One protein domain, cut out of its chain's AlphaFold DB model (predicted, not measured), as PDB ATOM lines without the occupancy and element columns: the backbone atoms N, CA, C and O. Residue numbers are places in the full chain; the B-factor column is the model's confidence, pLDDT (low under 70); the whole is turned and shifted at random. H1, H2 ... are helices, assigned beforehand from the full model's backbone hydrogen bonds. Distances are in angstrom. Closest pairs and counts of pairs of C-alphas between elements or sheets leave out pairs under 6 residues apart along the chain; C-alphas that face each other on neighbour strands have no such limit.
ATOM      1  N   HIS A   2       8.585  36.624  -5.088       72.19
ATOM      2  CA  HIS A   2       9.820  36.783  -4.294       72.19
ATOM      3  C   HIS A   2      10.885  37.716  -4.907       72.19
ATOM      4  O   HIS A   2      11.518  38.479  -4.186       72.19
ATOM      5  N   VAL A   3      11.061  37.714  -6.234       83.56
ATOM      6  CA  VAL A   3      12.100  38.526  -6.902       83.56
ATOM      7  C   VAL A   3      11.834  40.029  -6.770       83.56
ATOM      8  O   VAL A   3      12.736  40.772  -6.394       83.56
ATOM      9  N   CYS A   4      10.595  40.483  -6.994       84.06
ATOM     10  CA  CYS A   4      10.237  41.900  -6.869       84.06
ATOM     11  C   CYS A   4      10.481  42.418  -5.445       84.06
ATOM     12  O   CYS A   4      11.024  43.502  -5.268       84.06
ATOM     13  N   MET A   5      10.162  41.608  -4.433       86.62
ATOM     14  CA  MET A   5      10.385  41.958  -3.027       86.62
ATOM     15  C   MET A   5      11.868  42.079  -2.671       86.62
ATOM     16  O   MET A   5      12.254  42.998  -1.950       86.62
ATOM     17  N   ARG A   6      12.722  41.206  -3.218       86.69
ATOM     18  CA  ARG A   6      14.180  41.320  -3.061       86.69
ATOM     19  C   ARG A   6      14.728  42.581  -3.720       86.69
ATOM     20  O   ARG A   6      15.583  43.236  -3.137       86.69
ATOM     21  N   ILE A   7      14.213  42.943  -4.896       89.25
ATOM     22  CA  ILE A   7      14.606  44.177  -5.589       89.25
ATOM     23  C   ILE A   7      14.211  45.400  -4.760       89.25
ATOM     24  O   ILE A   7      15.047  46.273  -4.555       89.25
ATOM     25  N   VAL A   8      12.988  45.450  -4.221       90.25
ATOM     26  CA  VAL A   8      12.533  46.560  -3.360       90.25
ATOM     27  C   VAL A   8      13.389  46.671  -2.093       90.25
ATOM     28  O   VAL A   8      13.799  47.770  -1.723       90.25
ATOM     29  N   LYS A   9      13.726  45.541  -1.460       90.94
ATOM     30  CA  LYS A   9      14.620  45.506  -0.296       90.94
ATOM     31  C   LYS A   9      16.020  46.016  -0.634       90.94
ATOM     32  O   LYS A   9      16.516  46.916   0.041       90.94
ATOM     33  N   ALA A  10      16.636  45.482  -1.686       92.00
ATOM     34  CA  ALA A  10      17.941  45.929  -2.152       92.00
ATOM     35  C   ALA A  10      17.927  47.425  -2.492       92.00
ATOM     36  O   ALA A  10      18.826  48.151  -2.083       92.00
ATOM     37  N   LEU A  11      16.878  47.900  -3.166       90.81
ATOM     38  CA  LEU A  11      16.720  49.299  -3.534       90.81
ATOM     39  C   LEU A  11      16.613  50.200  -2.299       90.81
ATOM     40  O   LEU A  11      17.274  51.231  -2.262       90.81
ATOM     41  N   SER A  12      15.866  49.794  -1.265       92.50
ATOM     42  CA  SER A  12      15.819  50.548  -0.006       92.50
ATOM     43  C   SER A  12      17.220  50.719   0.596       92.50
ATOM     44  O   SER A  12      17.624  51.836   0.894       92.50
ATOM     45  N   VAL A  13      18.022  49.653   0.655       92.50
ATOM     46  CA  VAL A  13      19.396  49.696   1.181       92.50
ATOM     47  C   VAL A  13      20.313  50.563   0.308       92.50
ATOM     48  O   VAL A  13      21.047  51.398   0.830       92.50
ATOM     49  N   LEU A  14      20.241  50.414  -1.020       93.88
ATOM     50  CA  LEU A  14      21.056  51.176  -1.976       93.88
ATOM     51  C   LEU A  14      20.725  52.671  -1.986       93.88
ATOM     52  O   LEU A  14      21.604  53.498  -2.219       93.88
ATOM     53  N   MET A  15      19.462  53.024  -1.746       92.00
ATOM     54  CA  MET A  15      19.007  54.410  -1.704       92.00
ATOM     55  C   MET A  15      19.380  55.112  -0.401       92.00
ATOM     56  O   MET A  15      19.449  56.334  -0.405       92.00
ATOM     57  N   TYR A  16      19.641  54.390   0.692       92.31
ATOM     58  CA  TYR A  16      19.932  54.980   2.002       92.31
ATOM     59  C   TYR A  16      20.987  56.114   2.001       92.31
ATOM     60  O   TYR A  16      20.695  57.157   2.586       92.31
ATOM     61  N   PRO A  17      22.156  56.007   1.325       93.56
ATOM     62  CA  PRO A  17      23.148  57.092   1.292       93.56
ATOM     63  C   PRO A  17      22.696  58.366   0.555       93.56
ATOM     64  O   PRO A  17      23.249  59.430   0.815       93.56
ATOM     65  N   PHE A  18      21.715  58.283  -0.349       92.88
ATOM     66  CA  PHE A  18      21.256  59.423  -1.159       92.88
ATOM     67  C   PHE A  18      19.865  59.931  -0.749       92.88
ATOM     68  O   PHE A  18      19.570  61.116  -0.863       92.88
ATOM     69  N   LEU A  19      19.001  59.030  -0.283       93.94
ATOM     70  CA  LEU A  19      17.592  59.249   0.041       93.94
ATOM     71  C   LEU A  19      17.229  58.479   1.330       93.94
ATOM     72  O   LEU A  19      16.443  57.524   1.283       93.94
ATOM     73  N   PRO A  20      17.778  58.876   2.496       90.62
ATOM     74  CA  PRO A  20      17.623  58.135   3.752       90.62
ATOM     75  C   PRO A  20      16.156  58.010   4.181       90.62
ATOM     76  O   PRO A  20      15.702  56.924   4.535       90.62
ATOM     77  N   PHE A  21      15.372  59.084   4.044       91.25
ATOM     78  CA  PHE A  21      13.954  59.087   4.416       91.25
ATOM     79  C   PHE A  21      13.112  58.160   3.534       91.25
ATOM     80  O   PHE A  21      12.282  57.408   4.039       91.25
ATOM     81  N   SER A  22      13.339  58.172   2.217       91.94
ATOM     82  CA  SER A  22      12.650  57.274   1.283       91.94
ATOM     83  C   SER A  22      13.045  55.817   1.523       91.94
ATOM     84  O   SER A  22      12.187  54.938   1.510       91.94
ATOM     85  N   SER A  23      14.325  55.558   1.808       92.75
ATOM     86  CA  SER A  23      14.793  54.229   2.202       92.75
ATOM     87  C   SER A  23      14.071  53.728   3.453       92.75
ATOM     88  O   SER A  23      13.515  52.634   3.439       92.75
ATOM     89  N   GLU A  24      14.026  54.515   4.530       91.38
ATOM     90  CA  GLU A  24      13.340  54.126   5.768       91.38
ATOM     91  C   GLU A  24      11.841  53.895   5.559       91.38
ATOM     92  O   GLU A  24      11.260  52.975   6.137       91.38
ATOM     93  N   LYS A  25      11.216  54.710   4.705       90.88
ATOM     94  CA  LYS A  25       9.813  54.561   4.318       90.88
ATOM     95  C   LYS A  25       9.577  53.219   3.623       90.88
ATOM     96  O   LYS A  25       8.701  52.468   4.037       90.88
ATOM     97  N   LEU A  26      10.407  52.880   2.634       92.38
ATOM     98  CA  LEU A  26      10.364  51.582   1.954       92.38
ATOM     99  C   LEU A  26      10.602  50.417   2.914       92.38
ATOM    100  O   LEU A  26       9.881  49.428   2.842       92.38
ATOM    101  N   GLN A  27      11.574  50.537   3.825       91.38
ATOM    102  CA  GLN A  27      11.854  49.516   4.836       91.38
ATOM    103  C   GLN A  27      10.608  49.240   5.694       91.38
ATOM    104  O   GLN A  27      10.210  48.084   5.843       91.38
ATOM    105  N   LYS A  28       9.922  50.294   6.162       91.25
ATOM    106  CA  LYS A  28       8.655  50.165   6.900       91.25
ATOM    107  C   LYS A  28       7.562  49.480   6.072       91.25
ATOM    108  O   LYS A  28       6.890  48.604   6.608       91.25
ATOM    109  N   MET A  29       7.418  49.816   4.784       91.06
ATOM    110  CA  MET A  29       6.442  49.169   3.887       91.06
ATOM    111  C   MET A  29       6.714  47.672   3.708       91.06
ATOM    112  O   MET A  29       5.778  46.884   3.630       91.06
ATOM    113  N   ILE A  30       7.983  47.252   3.676       90.81
ATOM    114  CA  ILE A  30       8.353  45.828   3.595       90.81
ATOM    115  C   ILE A  30       8.429  45.139   4.969       90.81
ATOM    116  O   ILE A  30       8.929  44.018   5.052       90.81
ATOM    117  N   GLY A  31       7.977  45.798   6.043       88.56
ATOM    118  CA  GLY A  31       7.929  45.229   7.393       88.56
ATOM    119  C   GLY A  31       9.294  45.096   8.081       88.56
ATOM    120  O   GLY A  31       9.426  44.352   9.053       88.56
ATOM    121  N   GLN A  32      10.329  45.791   7.601       85.88
ATOM    122  CA  GLN A  32      11.697  45.702   8.122       85.88
ATOM    123  C   GLN A  32      12.212  47.072   8.576       85.88
ATOM    124  O   GLN A  32      11.702  48.118   8.189       85.88
ATOM    125  N   LYS A  33      13.203  47.096   9.467       84.38
ATOM    126  CA  LYS A  33      13.796  48.340   9.978       84.38
ATOM    127  C   LYS A  33      15.298  48.153  10.133       84.38
ATOM    128  O   LYS A  33      15.739  47.046  10.432       84.38
ATOM    129  N   ASN A  34      16.051  49.242   9.998       83.38
ATOM    130  CA  ASN A  34      17.495  49.292  10.242       83.38
ATOM    131  C   ASN A  34      18.302  48.306   9.382       83.38
ATOM    132  O   ASN A  34      19.251  47.691   9.873       83.38
ATOM    133  N   LEU A  35      17.920  48.144   8.111       86.06
ATOM    134  CA  LEU A  35      18.661  47.284   7.188       86.06
ATOM    135  C   LEU A  35      20.061  47.844   6.920       86.06
ATOM    136  O   LEU A  35      20.239  49.047   6.724       86.06
ATOM    137  N   ARG A  36      21.044  46.948   6.874       86.62
ATOM    138  CA  ARG A  36      22.434  47.232   6.516       86.62
ATOM    139  C   ARG A  36      22.729  46.762   5.093       86.62
ATOM    140  O   ARG A  36      21.935  46.060   4.469       86.62
ATOM    141  N   TRP A  37      23.905  47.131   4.591       86.00
ATOM    142  CA  TRP A  37      24.371  46.789   3.243       86.00
ATOM    143  C   TRP A  37      24.271  45.295   2.917       86.00
ATOM    144  O   TRP A  37      23.789  44.926   1.845       86.00
ATOM    145  N   ASP A  38      24.648  44.432   3.860       87.00
ATOM    146  CA  ASP A  38      24.615  42.979   3.671       87.00
ATOM    147  C   ASP A  38      23.191  42.403   3.624       87.00
ATOM    148  O   ASP A  38      22.946  41.377   2.981       87.00
ATOM    149  N   ASP A  39      22.216  43.096   4.219       85.94
ATOM    150  CA  ASP A  39      20.836  42.624   4.293       85.94
ATOM    151  C   ASP A  39      20.112  42.710   2.946       85.94
ATOM    152  O   ASP A  39      19.146  41.972   2.724       85.94
ATOM    153  N   GLY A  40      20.580  43.550   2.017       83.31
ATOM    154  CA  GLY A  40      19.940  43.773   0.715       83.31
ATOM    155  C   GLY A  40      19.842  42.523  -0.168       83.31
ATOM    156  O   GLY A  40      18.986  42.453  -1.045       83.31
ATOM    157  N   LYS A  41      20.678  41.504   0.073       86.00
ATOM    158  CA  LYS A  41      20.686  40.247  -0.702       86.00
ATOM    159  C   LYS A  41      19.687  39.207  -0.195       86.00
ATOM    160  O   LYS A  41      19.401  38.242  -0.910       86.00
ATOM    161  N   THR A  42      19.190  39.386   1.025       84.75
ATOM    162  CA  THR A  42      18.341  38.409   1.715       84.75
ATOM    163  C   THR A  42      16.867  38.594   1.368       84.75
ATOM    164  O   THR A  42      16.447  39.658   0.914       84.75
ATOM    165  N   ASP A  43      16.060  37.560   1.591       84.69
ATOM    166  CA  ASP A  43      14.621  37.649   1.357       84.69
ATOM    167  C   ASP A  43      13.924  38.578   2.364       84.69
ATOM    168  O   ASP A  43      14.379  38.799   3.496       84.69
ATOM    169  N   VAL A  44      12.799  39.147   1.931       83.56
ATOM    170  CA  VAL A  44      11.891  39.869   2.824       83.56
ATOM    171  C   VAL A  44      11.163  38.842   3.685       83.56
ATOM    172  O   VAL A  44      10.651  37.846   3.178       83.56
ATOM    173  N   LYS A  45      11.166  39.074   4.997       79.75
ATOM    174  CA  LYS A  45      10.543  38.207   6.000       79.75
ATOM    175  C   LYS A  45       9.418  38.977   6.679       79.75
ATOM    176  O   LYS A  45       9.660  40.111   7.085       79.75
ATOM    177  N   GLY A  46       8.269  38.331   6.857       79.12
ATOM    178  CA  GLY A  46       7.104  38.902   7.537       79.12
ATOM    179  C   GLY A  46       6.045  39.452   6.582       79.12
ATOM    180  O   GLY A  46       6.085  39.201   5.377       79.12
ATOM    181  N   GLU A  47       5.086  40.168   7.159       83.12
ATOM    182  CA  GLU A  47       3.981  40.801   6.441       83.12
ATOM    183  C   GLU A  47       4.357  42.210   5.968       83.12
ATOM    184  O   GLU A  47       5.224  42.874   6.543       83.12
ATOM    185  N   LEU A  48       3.706  42.655   4.894       86.81
ATOM    186  CA  LEU A  48       3.846  44.016   4.388       86.81
ATOM    187  C   LEU A  48       3.176  45.002   5.349       86.81
ATOM    188  O   LEU A  48       2.096  44.733   5.867       86.81
ATOM    189  N   GLY A  49       3.820  46.146   5.556       85.31
ATOM    190  CA  GLY A  49       3.222  47.284   6.244       85.31
ATOM    191  C   GLY A  49       2.332  48.111   5.314       85.31
ATOM    192  O   GLY A  49       2.043  47.725   4.181       85.31
ATOM    193  N   ASP A  50       1.939  49.293   5.786       87.06
ATOM    194  CA  ASP A  50       1.088  50.207   5.025       87.06
ATOM    195  C   ASP A  50       1.794  50.718   3.763       87.06
ATOM    196  O   ASP A  50       2.847  51.355   3.832       87.06
ATOM    197  N   ILE A  51       1.208  50.438   2.596       87.62
ATOM    198  CA  ILE A  51       1.747  50.847   1.297       87.62
ATOM    199  C   ILE A  51       1.289  52.272   0.998       87.62
ATOM    200  O   ILE A  51       0.099  52.546   0.863       87.62
ATOM    201  N   GLU A  52       2.248  53.173   0.816       87.19
ATOM    202  CA  GLU A  52       1.985  54.565   0.463       87.19
ATOM    203  C   GLU A  52       2.938  55.045  -0.646       87.19
ATOM    204  O   GLU A  52       4.037  54.508  -0.804       87.19
ATOM    205  N   PRO A  53       2.562  56.065  -1.439       88.25
ATOM    206  CA  PRO A  53       3.444  56.613  -2.462       88.25
ATOM    207  C   PRO A  53       4.783  57.080  -1.873       88.25
ATOM    208  O   PRO A  53       4.831  57.832  -0.890       88.25
ATOM    209  N   LEU A  54       5.885  56.639  -2.483       86.44
ATOM    210  CA  LEU A  54       7.235  56.971  -2.021       86.44
ATOM    211  C   LEU A  54       7.622  58.417  -2.341       86.44
ATOM    212  O   LEU A  54       8.298  59.071  -1.548       86.44
ATOM    213  N   PHE A  55       7.153  58.916  -3.483       88.69
ATOM    214  CA  PHE A  55       7.416  60.261  -3.967       88.69
ATOM    215  C   PHE A  55       6.111  60.919  -4.383       88.69
ATOM    216  O   PHE A  55       5.272  60.305  -5.045       88.69
ATOM    217  N   LYS A  56       5.957  62.187  -4.013       85.44
ATOM    218  CA  LYS A  56       4.961  63.058  -4.629       85.44
ATOM    219  C   LYS A  56       5.597  63.654  -5.876       85.44
ATOM    220  O   LYS A  56       6.744  64.095  -5.821       85.44
ATOM    221  N   LYS A  57       4.872  63.637  -6.994       83.19
ATOM    222  CA  LYS A  57       5.304  64.326  -8.208       83.19
ATOM    223  C   LYS A  57       5.472  65.806  -7.865       83.19
ATOM    224  O   LYS A  57       4.549  66.412  -7.329       83.19
ATOM    225  N   ILE A  58       6.652  66.351  -8.131       78.81
ATOM    226  CA  ILE A  58       6.870  67.793  -8.062       78.81
ATOM    227  C   ILE A  58       6.290  68.345  -9.362       78.81
ATOM    228  O   ILE A  58       6.801  68.049 -10.442       78.81
ATOM    229  N   GLU A  59       5.173  69.057  -9.272       72.12
ATOM    230  CA  GLU A  59       4.668  69.850 -10.387       72.12
ATOM    231  C   GLU A  59       5.519  71.117 -10.441       72.12
ATOM    232  O   GLU A  59       5.531  71.908  -9.501       72.12
TER     233      GLU A  59
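This is residues 2 to 59 of the 170 residues of the protein "Methionine--tRNA ligase subunit beta" of archaeon (UniProt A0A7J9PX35). A hairpin of two helices, H1 and H2, has the short H3 packed on H1, and a long tail without a named helix, residues 42 to 59, runs round the outside to a far end. The printed part has 58 residues, with three named helices in the order H1, H2, H3 and no named strand; the class is all helix. It is compact, with a radius of gyration of the C-alphas of 11.1 A, yet elongated, spanning 36 by 23 by 19 A.

H1, residues 2 to 15, measures 20.0 A and begins at C-alpha 2 (9.820, 36.783, -4.294). H2, residues 20 to 29, measures 14.3 A. H3, residues 37 to 41, measures 8.5 A and ends at C-alpha 41 (20.686, 40.247, -0.702).

H1 and H2 touch as a helical hairpin, at a shallow tilt of 25 degrees, opposite ways; their closest C-alphas, Ser 12 and Ser 23, are 4.4 A apart. H1 and H3 touch, their closest C-alphas, Ala 10 and Gly 40, being 4.1 A apart. H2 and H3 are apart. In H1 and H2 every O i to N i+4 pair is within hydrogen-bond range; H3 has 0 of 1, and 1 of 2 O i to N i+3 pairs.

The farthest C-alphas, Thr 42 and Glu 59, are 36.4 A apart. The printed part has no cut, neither link is long, and no printed residue is under 70 in pLDDT.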